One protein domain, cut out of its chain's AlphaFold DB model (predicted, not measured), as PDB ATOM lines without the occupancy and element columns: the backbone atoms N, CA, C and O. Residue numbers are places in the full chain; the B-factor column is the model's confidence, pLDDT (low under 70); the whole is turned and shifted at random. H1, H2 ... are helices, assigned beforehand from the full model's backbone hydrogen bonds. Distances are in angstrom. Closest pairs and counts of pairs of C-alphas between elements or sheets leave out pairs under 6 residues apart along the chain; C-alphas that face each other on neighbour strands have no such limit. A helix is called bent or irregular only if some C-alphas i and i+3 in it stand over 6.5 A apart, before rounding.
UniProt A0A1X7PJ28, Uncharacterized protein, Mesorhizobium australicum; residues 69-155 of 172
ATOM      1  N   LYS A  69     205.500 171.063 200.100       79.81
ATOM      2  CA  LYS A  69     205.664 170.944 201.558       79.81
ATOM      3  C   LYS A  69     206.450 172.118 202.132       79.81
ATOM      4  O   LYS A  69     206.069 172.659 203.162       79.81
ATOM      5  N   VAL A  70     207.505 172.566 201.452       85.06
ATOM      6  CA  VAL A  70     208.266 173.751 201.885       85.06
ATOM      7  C   VAL A  70     207.412 175.014 201.846       85.06
ATOM      8  O   VAL A  70     207.508 175.841 202.750       85.06
ATOM      9  N   ALA A  71     206.583 175.183 200.814       81.75
ATOM     10  CA  ALA A  71     205.677 176.321 200.722       81.75
ATOM     11  C   ALA A  71     204.639 176.317 201.856       81.75
ATOM     12  O   ALA A  71     204.436 177.351 202.489       81.75
ATOM     13  N   ALA A  72     204.056 175.155 202.167       83.69
ATOM     14  CA  ALA A  72     203.133 175.004 203.289       83.69
ATOM     15  C   ALA A  72     203.806 175.344 204.631       83.69
ATOM     16  O   ALA A  72     203.274 176.147 205.391       83.69
ATOM     17  N   LEU A  73     205.021 174.838 204.874       86.19
ATOM     18  CA  LEU A  73     205.788 175.156 206.085       86.19
ATOM     19  C   LEU A  73     206.100 176.652 206.206       86.19
ATOM     20  O   LEU A  73     206.066 177.207 207.301       86.19
ATOM     21  N   LYS A  74     206.384 177.334 205.089       87.25
ATOM     22  CA  LYS A  74     206.585 178.791 205.086       87.25
ATOM     23  C   LYS A  74     205.302 179.542 205.422       87.25
ATOM     24  O   LYS A  74     205.369 180.515 206.165       87.25
ATOM     25  N   ALA A  75     204.162 179.104 204.894       87.81
ATOM     26  CA  ALA A  75     202.870 179.709 205.201       87.81
ATOM     27  C   ALA A  75     202.496 179.519 206.678       87.81
ATOM     28  O   ALA A  75     202.043 180.460 207.324       87.81
ATOM     29  N   GLU A  76     202.750 178.338 207.241       89.31
ATOM     30  CA  GLU A  76     202.548 178.068 208.668       89.31
ATOM     31  C   GLU A  76     203.486 178.901 209.550       89.31
ATOM     32  O   GLU A  76     203.034 179.506 210.519       89.31
ATOM     33  N   ALA A  77     204.767 179.013 209.189       92.50
ATOM     34  CA  ALA A  77     205.719 179.851 209.916       92.50
ATOM     35  C   ALA A  77     205.359 181.345 209.847       92.50
ATOM     36  O   ALA A  77     205.486 182.063 210.839       92.50
ATOM     37  N   ALA A  78     204.886 181.823 208.691       92.62
ATOM     38  CA  ALA A  78     204.375 183.183 208.549       92.62
ATOM     39  C   ALA A  78     203.140 183.401 209.432       92.62
ATOM     40  O   ALA A  78     203.055 184.404 210.133       92.62
ATOM     41  N   ALA A  79     202.225 182.428 209.467       96.06
ATOM     42  CA  ALA A  79     201.051 182.479 210.325       96.06
ATOM     43  C   ALA A  79     201.414 182.511 211.817       96.06
ATOM     44  O   ALA A  79     200.824 183.279 212.557       96.06
ATOM     45  N   GLU A  80     202.400 181.737 212.273       96.12
ATOM     46  CA  GLU A  80     202.832 181.716 213.683       96.12
ATOM     47  C   GLU A  80     203.630 182.957 214.113       96.12
ATOM     48  O   GLU A  80     203.837 183.185 215.305       96.12
ATOM     49  N   THR A  81     204.080 183.772 213.159       95.25
ATOM     50  CA  THR A  81     204.866 184.988 213.421       95.25
ATOM     51  C   THR A  81     204.125 186.282 213.084       95.25
ATOM     52  O   THR A  81     204.678 187.364 213.290       95.25
ATOM     53  N   SER A  82     202.880 186.179 212.617       96.50
ATOM     54  CA  SER A  82     202.031 187.311 212.250       96.50
ATOM     55  C   SER A  82     201.574 188.121 213.469       96.50
ATOM     56  O   SER A  82     201.553 187.642 214.615       96.50
ATOM     57  N   ALA A  83     201.176 189.373 213.232       97.25
ATOM     58  CA  ALA A  83     200.528 190.185 214.257       97.25
ATOM     59  C   ALA A  83     199.175 189.574 214.645       97.25
ATOM     60  O   ALA A  83     198.858 189.465 215.832       97.25
ATOM     61  N   THR A  84     198.431 189.075 213.654       98.31
ATOM     62  CA  THR A  84     197.161 188.369 213.836       98.31
ATOM     63  C   THR A  84     197.291 187.197 214.799       98.31
ATOM     64  O   THR A  84     196.409 187.004 215.629       98.31
ATOM     65  N   TYR A  85     198.375 186.422 214.744       98.56
ATOM     66  CA  TYR A  85     198.585 185.306 215.667       98.56
ATOM     67  C   TYR A  85     198.714 185.775 217.117       98.56
ATOM     68  O   TYR A  85     198.048 185.234 218.000       98.56
ATOM     69  N   ASN A  86     199.523 186.806 217.370       98.25
ATOM     70  CA  ASN A  86     199.727 187.331 218.721       98.25
ATOM     71  C   ASN A  86     198.463 188.027 219.252       98.25
ATOM     72  O   ASN A  86     198.103 187.849 220.418       98.25
ATOM     73  N   PHE A  87     197.741 188.744 218.385       98.56
ATOM     74  CA  PHE A  87     196.432 189.306 218.703       98.56
ATOM     75  C   PHE A  87     195.408 188.207 219.026       98.56
ATOM     76  O   PHE A  87     194.760 188.241 220.067       98.56
ATOM     77  N   ALA A  88     195.294 187.180 218.186       98.44
ATOM     78  CA  ALA A  88     194.396 186.053 218.418       98.44
ATOM     79  C   ALA A  88     194.699 185.353 219.748       98.44
ATOM     80  O   ALA A  88     193.794 185.054 220.531       98.44
ATOM     81  N   LEU A  89     195.981 185.127 220.033       98.25
ATOM     82  CA  LEU A  89     196.428 184.458 221.244       98.25
ATOM     83  C   LEU A  89     196.066 185.248 222.508       98.25
ATOM     84  O   LEU A  89     195.615 184.646 223.483       98.25
ATOM     85  N   SER A  90     196.188 186.579 222.485       98.19
ATOM     86  CA  SER A  90     195.785 187.432 223.609       98.19
ATOM     87  C   SER A  90     194.282 187.346 223.886       98.19
ATOM     88  O   SER A  90     193.863 187.197 225.037       98.19
ATOM     89  N   GLN A  91     193.469 187.317 222.828       98.31
ATOM     90  CA  GLN A  91     192.016 187.212 222.929       98.31
ATOM     91  C   GLN A  91     191.581 185.849 223.473       98.31
ATOM     92  O   GLN A  91     190.698 185.779 224.329       98.31
ATOM     93  N   ILE A  92     192.226 184.768 223.024       97.81
ATOM     94  CA  ILE A  92     191.935 183.405 223.487       97.81
ATOM     95  C   ILE A  92     192.350 183.226 224.953       97.81
ATOM     96  O   ILE A  92     191.622 182.618 225.739       97.81
ATOM     97  N   LEU A  93     193.514 183.751 225.347       97.62
ATOM     98  CA  LEU A  93     194.047 183.568 226.700       97.62
ATOM     99  C   LEU A  93     193.404 184.483 227.746       97.62
ATOM    100  O   LEU A  93     193.511 184.176 228.934       97.62
ATOM    101  N   LYS A  94     192.692 185.541 227.337       97.00
ATOM    102  CA  LYS A  94     192.121 186.561 228.231       97.00
ATOM    103  C   LYS A  94     191.363 185.999 229.434       97.00
ATOM    104  O   LYS A  94     191.529 186.490 230.546       97.00
ATOM    105  N   GLY A  95     190.545 184.966 229.224       95.00
ATOM    106  CA  GLY A  95     189.726 184.371 230.284       95.00
ATOM    107  C   GLY A  95     190.504 183.546 231.315       95.00
ATOM    108  O   GLY A  95     190.023 183.375 232.428       95.00
ATOM    109  N   ARG A  96     191.692 183.041 230.960       95.56
ATOM    110  CA  ARG A  96     192.501 182.156 231.817       95.56
ATOM    111  C   ARG A  96     193.744 182.842 232.373       95.56
ATOM    112  O   ARG A  96     194.095 182.621 233.521       95.56
ATOM    113  N   CYS A  97     194.421 183.628 231.546       96.56
ATOM    114  CA  CYS A  97     195.684 184.265 231.901       96.56
ATOM    115  C   CYS A  97     195.520 185.740 232.281       96.56
ATOM    116  O   CYS A  97     196.412 186.292 232.906       96.56
ATOM    117  N   GLY A  98     194.393 186.374 231.946       95.56
ATOM    118  CA  GLY A  98     194.182 187.807 232.143       95.56
ATOM    119  C   GLY A  98     194.312 188.607 230.847       95.56
ATOM    120  O   GLY A  98     194.684 188.084 229.799       95.56
ATOM    121  N   ALA A  99     193.938 189.884 230.912       95.50
ATOM    122  CA  ALA A  99     193.867 190.768 229.754       95.50
ATOM    123  C   ALA A  99     195.142 191.606 229.593       95.50
ATOM    124  O   ALA A  99     195.680 192.107 230.579       95.50
ATOM    125  N   LEU A 100     195.553 191.824 228.344       95.06
ATOM    126  CA  LEU A 100     196.590 192.781 227.958       95.06
ATOM    127  C   LEU A 100     195.980 193.892 227.105       95.06
ATOM    128  O   LEU A 100     194.924 193.710 226.491       95.06
ATOM    129  N   LYS A 101     196.666 195.033 227.062       96.56
ATOM    130  CA  LYS A 101     196.416 196.062 226.058       96.56
ATOM    131  C   LYS A 101     197.121 195.627 224.771       96.56
ATOM    132  O   LYS A 101     198.310 195.337 224.815       96.56
ATOM    133  N   VAL A 102     196.362 195.488 223.689       97.56
ATOM    134  CA  VAL A 102     196.820 194.908 222.412       97.56
ATOM    135  C   VAL A 102     196.317 195.733 221.223       97.56
ATOM    136  O   VAL A 102     195.799 195.194 220.244       97.56
ATOM    137  N   ASP A 103     196.357 197.057 221.363       98.12
ATOM    138  CA  ASP A 103     195.793 197.988 220.385       98.12
ATOM    139  C   ASP A 103     196.643 198.020 219.105       98.12
ATOM    140  O   ASP A 103     196.091 197.991 218.005       98.12
ATOM    141  N   ALA A 104     197.972 197.990 219.231       97.62
ATOM    142  CA  ALA A 104     198.882 197.966 218.091       97.62
ATOM    143  C   ALA A 104     198.861 196.610 217.375       97.62
ATOM    144  O   ALA A 104     198.812 196.555 216.147       97.62
ATOM    145  N   LEU A 105     198.817 195.500 218.121       98.00
ATOM    146  CA  LEU A 105     198.601 194.171 217.550       98.00
ATOM    147  C   LEU A 105     197.255 194.074 216.840       98.00
ATOM    148  O   LEU A 105     197.168 193.425 215.798       98.00
ATOM    149  N   LYS A 106     196.213 194.718 217.373       98.12
ATOM    150  CA  LYS A 106     194.918 194.790 216.702       98.12
ATOM    151  C   LYS A 106     195.020 195.550 215.382       98.12
ATOM    152  O   LYS A 106     194.542 195.044 214.373       98.12
ATOM    153  N   GLU A 107     195.627 196.732 215.377       97.75
ATOM    154  CA  GLU A 107     195.795 197.533 214.161       97.75
ATOM    155  C   GLU A 107     196.608 196.774 213.101       97.75
ATOM    156  O   GLU A 107     196.193 196.674 211.946       97.75
ATOM    157  N   ALA A 108     197.718 196.153 213.504       96.88
ATOM    158  CA  ALA A 108     198.537 195.333 212.620       96.88
ATOM    159  C   ALA A 108     197.787 194.083 212.118       96.88
ATOM    160  O   ALA A 108     197.907 193.724 210.948       96.88
ATOM    161  N   SER A 109     196.967 193.450 212.961       97.75
ATOM    162  CA  SER A 109     196.089 192.346 212.559       97.75
ATOM    163  C   SER A 109     195.026 192.788 211.550       97.75
ATOM    164  O   SER A 109     194.753 192.053 210.602       97.75
ATOM    165  N   ASP A 110     194.428 193.967 211.728       97.62
ATOM    166  CA  ASP A 110     193.436 194.513 210.796       97.62
ATOM    167  C   ASP A 110     194.098 194.860 209.445       97.62
ATOM    168  O   ASP A 110     193.517 194.612 208.384       97.62
ATOM    169  N   ALA A 111     195.344 195.351 209.463       96.44
ATOM    170  CA  ALA A 111     196.142 195.567 208.257       96.44
ATOM    171  C   ALA A 111     196.471 194.246 207.534       96.44
ATOM    172  O   ALA A 111     196.266 194.145 206.326       96.44
ATOM    173  N   GLU A 112     196.913 193.206 208.251       95.75
ATOM    174  CA  GLU A 112     197.124 191.865 207.679       95.75
ATOM    175  C   GLU A 112     195.834 191.307 207.062       95.75
ATOM    176  O   GLU A 112     195.855 190.783 205.946       95.75
ATOM    177  N   ALA A 113     194.696 191.485 207.738       95.94
ATOM    178  CA  ALA A 113     193.394 191.039 207.254       95.94
ATOM    179  C   ALA A 113     192.951 191.728 205.959       95.94
ATOM    180  O   ALA A 113     192.276 191.108 205.136       95.94
ATOM    181  N   ALA A 114     193.344 192.987 205.752       96.38
ATOM    182  CA  ALA A 114     193.062 193.709 204.516       96.38
ATOM    183  C   ALA A 114     193.838 193.152 203.306       96.38
ATOM    184  O   ALA A 114     193.417 193.360 202.166       96.38
ATOM    185  N   HIS A 115     194.951 192.449 203.539       93.12
ATOM    186  CA  HIS A 115     195.843 191.963 202.487       93.12
ATOM    187  C   HIS A 115     195.747 190.454 202.248       93.12
ATOM    188  O   HIS A 115     195.790 190.026 201.095       93.12
ATOM    189  N   ASP A 116     195.616 189.651 203.306       95.25
ATOM    190  CA  ASP A 116     195.654 188.194 203.215       95.25
ATOM    191  C   ASP A 116     194.716 187.527 204.236       95.25
ATOM    192  O   ASP A 116     195.061 187.254 205.390       95.25
ATOM    193  N   GLY A 117     193.500 187.209 203.786       94.38
ATOM    194  CA  GLY A 117     192.523 186.490 204.603       94.38
ATOM    195  C   GLY A 117     192.928 185.046 204.932       94.38
ATOM    196  O   GLY A 117     192.500 184.517 205.961       94.38
ATOM    197  N   LEU A 118     193.762 184.407 204.101       95.31
ATOM    198  CA  LEU A 118     194.254 183.055 204.369       95.31
ATOM    199  C   LEU A 118     195.287 183.081 205.499       95.31
ATOM    200  O   LEU A 118     195.205 182.255 206.409       95.31
ATOM    201  N   LEU A 119     196.203 184.055 205.492       95.56
ATOM    202  CA  LEU A 119     197.137 184.283 206.595       95.56
ATOM    203  C   LEU A 119     196.384 184.468 207.911       95.56
ATOM    204  O   LEU A 119     196.729 183.820 208.899       95.56
ATOM    205  N   VAL A 120     195.327 185.287 207.924       97.25
ATOM    206  CA  VAL A 120     194.500 185.495 209.122       97.25
ATOM    207  C   VAL A 120     193.902 184.181 209.610       97.25
ATOM    208  O   VAL A 120     194.058 183.834 210.782       97.25
ATOM    209  N   GLN A 121     193.264 183.416 208.722       97.31
ATOM    210  CA  GLN A 121     192.675 182.127 209.081       97.31
ATOM    211  C   GLN A 121     193.718 181.174 209.683       97.31
ATOM    212  O   GLN A 121     193.485 180.586 210.742       97.31
ATOM    213  N   MET A 122     194.878 181.047 209.038       97.38
ATOM    214  CA  MET A 122     195.960 180.179 209.504       97.38
ATOM    215  C   MET A 122     196.542 180.651 210.840       97.38
ATOM    216  O   MET A 122     196.831 179.825 211.705       97.38
ATOM    217  N   SER A 123     196.646 181.965 211.043       98.19
ATOM    218  CA  SER A 123     197.157 182.576 212.276       98.19
ATOM    219  C   SER A 123     196.239 182.297 213.466       98.19
ATOM    220  O   SER A 123     196.709 181.913 214.536       98.19
ATOM    221  N   TRP A 124     194.919 182.390 213.276       98.25
ATOM    222  CA  TRP A 124     193.940 182.025 214.307       98.25
ATOM    223  C   TRP A 124     193.987 180.534 214.655       98.25
ATOM    224  O   TRP A 124     193.957 180.171 215.833       98.25
ATOM    225  N   LEU A 125     194.100 179.658 213.652       98.06
ATOM    226  CA  LEU A 125     194.250 178.219 213.886       98.06
ATOM    227  C   LEU A 125     195.543 177.905 214.647       98.06
ATOM    228  O   LEU A 125     195.527 177.109 215.586       98.06
ATOM    229  N   ALA A 126     196.649 178.552 214.283       97.75
ATOM    230  CA  ALA A 126     197.914 178.422 214.992       97.75
ATOM    231  C   ALA A 126     197.813 178.912 216.447       97.75
ATOM    232  O   ALA A 126     198.250 178.211 217.365       97.75
ATOM    233  N   ALA A 127     197.162 180.053 216.686       98.31
ATOM    234  CA  ALA A 127     196.941 180.589 218.027       98.31
ATOM    235  C   ALA A 127     196.094 179.644 218.893       98.31
ATOM    236  O   ALA A 127     196.425 179.409 220.056       98.31
ATOM    237  N   LEU A 128     195.051 179.027 218.325       98.06
ATOM    238  CA  LEU A 128     194.244 178.011 219.011       98.06
ATOM    239  C   LEU A 128     195.072 176.776 219.389       98.06
ATOM    240  O   LEU A 128     194.990 176.317 220.531       98.06
ATOM    241  N   ARG A 129     195.908 176.264 218.471       97.25
ATOM    242  CA  ARG A 129     196.822 175.145 218.770       97.25
ATOM    243  C   ARG A 129     197.753 175.494 219.926       97.25
ATOM    244  O   ARG A 129     197.896 174.700 220.856       97.25
ATOM    245  N   ARG A 130     198.343 176.695 219.907       97.06
ATOM    246  CA  ARG A 130     199.216 177.161 220.989       97.06
ATOM    247  C   ARG A 130     198.454 177.256 222.306       97.06
ATOM    248  O   ARG A 130     198.894 176.675 223.297       97.06
ATOM    249  N   ALA A 131     197.305 177.927 222.317       97.25
ATOM    250  CA  ALA A 131     196.493 178.127 223.514       97.25
ATOM    251  C   ALA A 131     196.042 176.809 224.165       97.25
ATOM    252  O   ALA A 131     195.968 176.741 225.396       97.25
ATOM    253  N   GLY A 132     195.812 175.758 223.368       96.25
ATOM    254  CA  GLY A 132     195.484 174.414 223.854       96.25
ATOM    255  C   GLY A 132     196.587 173.755 224.692       96.25
ATOM    256  O   GLY A 132     196.297 172.875 225.494       96.25
ATOM    257  N   THR A 133     197.837 174.210 224.558       96.06
ATOM    258  CA  THR A 133     198.991 173.716 225.339       96.06
ATOM    259  C   THR A 133     199.375 174.623 226.508       96.06
ATOM    260  O   THR A 133     200.194 174.248 227.346       96.06
ATOM    261  N   VAL A 134     198.794 175.821 226.579       96.50
ATOM    262  CA  VAL A 134     199.060 176.783 227.650       96.50
ATOM    263  C   VAL A 134     198.316 176.350 228.912       96.50
ATOM    264  O   VAL A 134     197.148 175.972 228.865       96.50
ATOM    265  N   THR A 135     198.994 176.433 230.050       95.94
ATOM    266  CA  THR A 135     198.457 176.194 231.399       95.94
ATOM    267  C   THR A 135     198.608 177.452 232.256       95.94
ATOM    268  O   THR A 135     199.336 178.371 231.870       95.94
ATOM    269  N   GLU A 136     197.969 177.490 233.428       94.50
ATOM    270  CA  GLU A 136     198.099 178.607 234.382       94.50
ATOM    271  C   GLU A 136     199.564 178.897 234.739       94.50
ATOM    272  O   GLU A 136     199.991 180.046 234.705       94.50
ATOM    273  N   ALA A 137     200.374 177.852 234.938       96.50
ATOM    274  CA  ALA A 137     201.804 177.978 235.235       96.50
ATOM    275  C   ALA A 137     202.624 178.638 234.109       96.50
ATOM    276  O   ALA A 137     203.740 179.095 234.336       96.50
ATOM    277  N   SER A 138     202.095 178.672 232.883       96.81
ATOM    278  CA  SER A 138     202.745 179.304 231.730       96.81
ATOM    279  C   SER A 138     202.160 180.669 231.363       96.81
ATOM    280  O   SER A 138     202.670 181.295 230.435       96.81
ATOM    281  N   CYS A 139     201.118 181.139 232.058       97.31
ATOM    282  CA  CYS A 139     200.416 182.369 231.696       97.31
ATOM    283  C   CYS A 139     201.345 183.585 231.673       97.31
ATOM    284  O   CYS A 139     201.385 184.267 230.655       97.31
ATOM    285  N   ASP A 140     202.161 183.798 232.707       97.50
ATOM    286  CA  ASP A 140     203.076 184.949 232.770       97.50
ATOM    287  C   ASP A 140     204.030 184.997 231.575       97.50
ATOM    288  O   ASP A 140     204.234 186.042 230.955       97.50
ATOM    289  N   ARG A 141     204.571 183.836 231.188       97.06
ATOM    290  CA  ARG A 141     205.436 183.724 230.011       97.06
ATOM    291  C   ARG A 141     204.681 184.078 228.730       97.06
ATOM    292  O   ARG A 141     205.225 184.806 227.904       97.06
ATOM    293  N   MET A 142     203.466 183.560 228.558       97.56
ATOM    294  CA  MET A 142     202.657 183.818 227.364       97.56
ATOM    295  C   MET A 142     202.244 185.287 227.267       97.56
ATOM    296  O   MET A 142     202.323 185.870 226.190       97.56
ATOM    297  N   LEU A 143     201.857 185.902 228.386       97.00
ATOM    298  CA  LEU A 143     201.538 187.324 228.429       97.00
ATOM    299  C   LEU A 143     202.766 188.177 228.101       97.00
ATOM    300  O   LEU A 143     202.658 189.097 227.302       97.00
ATOM    301  N   ALA A 144     203.945 187.830 228.622       97.44
ATOM    302  CA  ALA A 144     205.184 188.525 228.280       97.44
ATOM    303  C   ALA A 144     205.588 188.341 226.802       97.44
ATOM    304  O   ALA A 144     206.219 189.219 226.220       97.44
ATOM    305  N   GLU A 145     205.277 187.194 226.185       96.50
ATOM    306  CA  GLU A 145     205.462 186.980 224.741       96.50
ATOM    307  C   GLU A 145     204.555 187.909 223.918       96.50
ATOM    308  O   GLU A 145     205.046 188.561 222.998       96.50
ATOM    309  N   ILE A 146     203.279 188.027 224.295       97.75
ATOM    310  CA  ILE A 146     202.309 188.919 223.642       97.75
ATOM    311  C   ILE A 146     202.685 190.391 223.847       97.75
ATOM    312  O   ILE A 146     202.663 191.154 222.891       97.75
ATOM    313  N   ASP A 147     203.081 190.784 225.056       97.44
ATOM    314  CA  ASP A 147     203.493 192.156 225.380       97.44
ATOM    315  C   ASP A 147     204.711 192.599 224.552       97.44
ATOM    316  O   ASP A 147     204.722 193.670 223.952       97.44
ATOM    317  N   ARG A 148     205.711 191.722 224.384       96.56
ATOM    318  CA  ARG A 148     206.834 192.000 223.471       96.56
ATOM    319  C   ARG A 148     206.391 192.139 222.016       96.56
ATOM    320  O   ARG A 148     207.004 192.903 221.271       96.56
ATOM    321  N   ALA A 149     205.386 191.374 221.593       96.94
ATOM    322  CA  ALA A 149     204.833 191.486 220.249       96.94
ATOM    323  C   ALA A 149     204.050 192.797 220.065       96.94
ATOM    324  O   ALA A 149     204.158 193.399 219.001       96.94
ATOM    325  N   GLU A 150     203.351 193.267 221.102       97.38
ATOM    326  CA  GLU A 150     202.697 194.579 221.137       97.38
ATOM    327  C   GLU A 150     203.713 195.708 220.987       97.38
ATOM    328  O   GLU A 150     203.618 196.482 220.040       97.38
ATOM    329  N   VAL A 151     204.757 195.736 221.822       96.12
ATOM    330  CA  VAL A 151     205.829 196.742 221.721       96.12
ATOM    331  C   VAL A 151     206.464 196.736 220.327       96.12
ATOM    332  O   VAL A 151     206.727 197.790 219.749       96.12
ATOM    333  N   LYS A 152     206.669 195.547 219.744       94.62
ATOM    334  CA  LYS A 152     207.172 195.413 218.372       94.62
ATOM    335  C   LYS A 152     206.199 195.991 217.339       94.62
ATOM    336  O   LYS A 152     206.655 196.621 216.386       94.62
ATOM    337  N   ALA A 153     204.898 195.767 217.500       94.44
ATOM    338  CA  ALA A 153     203.863 196.303 216.617       94.44
ATOM    339  C   ALA A 153     203.753 197.834 216.719       94.44
ATOM    340  O   ALA A 153     203.560 198.492 215.703       94.44
ATOM    341  N   GLU A 154     203.988 198.409 217.903       93.75
ATOM    342  CA  GLU A 154     204.092 199.861 218.121       93.75
ATOM    343  C   GLU A 154     205.328 200.496 217.445       93.75
ATOM    344  O   GLU A 154     205.493 201.716 217.452       93.75
ATOM    345  N   GLY A 155     206.223 199.690 216.864       87.12
ATOM    346  CA  GLY A 155     207.496 200.147 216.305       87.12
ATOM    347  C   GLY A 155     208.615 200.276 217.344       87.12
ATOM    348  O   GLY A 155     209.720 200.711 217.011       87.12
TER     349      GLY A 155
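This is residues 69 to 155 of the 172 residues of an uncharacterized protein of Mesorhizobium australicum (UniProt A0A1X7PJ28). H3 and H4 form a helical hairpin opened out as a V, and H2 lies in the mouth of that V, making one layer with them. H5 packs over H2 on one side of this layer and reaches H3 with its last turns; H1 crosses H4 on the same side, and its residues 69 to 74 stick out. The printed part has 87 residues with five named helices, H1 to H5 in chain order, and no named strand; the class is all helix. It is compact, with a radius of gyration of the C-alphas of 12.5 A and spans of 35 by 27 by 18 A.

Start at H1, residues 69 to 81, and look across to H4, residues 117 to 133: they touch through residues 75 to 80 of H1 alone, closest at the C-alphas of Ala 79 and Ser 123, 4.4 A apart, about perpendicular at 73 degrees, only just past steep. Go on to H2, residues 83 to 97, which is close to H1 but not clearly touching, the C-alphas of Ala 79 and Tyr 85 being 6.5 A apart. H2 touches H4, closest at the C-alphas of Tyr 85 and Ser 123, 4.6 A, at a shallow tilt of 33 degrees, only just short of steep, the same way. With residues 83 to 87 alone, H2 touches H3, residues 103 to 115, closest at the C-alphas of Thr 84 and Ser 109, 4.3 A, at a steep tilt of 46 degrees, opposite ways. H3 and H4 are a hairpin, closest at the C-alphas of Ala 113 and Val 120, 6.0 A, at 45 degrees, opposite ways. Last comes H5, residues 136 to 153, which touches H2, closest at the C-alphas of Cys 97 and Cys 139, 5.1 A, at a shallow tilt of 32 degrees, only just short of steep, opposite ways. Residues 149 to 153 of H5 touch residues 103 to 108 of H3, closest at the C-alphas of Ala 104 and Ala 153, 5.5 A. H5 is apart from H1 and from H4. Every O i to N i+4 pair is within hydrogen-bond range in H1; the counts are 9 of 11 in H2, 8 of 9 in H3, 12 of 13 in H4 and 12 of 14 in H5.

Find C-alpha 69 at (205.664, 170.944, 201.558), where H1 begins. H2 is irregular, with C-alphas 92 and 95 7.2 A apart, and so is H5, with C-alphas 137 and 140 7.5 A apart. H1, H2 and H3 measure 18.4 A, 19.2 A and 18.9 A from first to last C-alpha. H4 runs 25.2 A from C-alpha 117 at (192.523, 186.490, 204.603), and H5 runs 25.7 A to C-alpha 153 at (203.863, 196.303, 216.617).

The two C-alphas farthest apart are those of Lys 69 and Gly 98, 36.8 A. The printed part has no cut, and its four links between helices are tight. The mean pLDDT of the printed part is 95.5, and no printed residue is under 70.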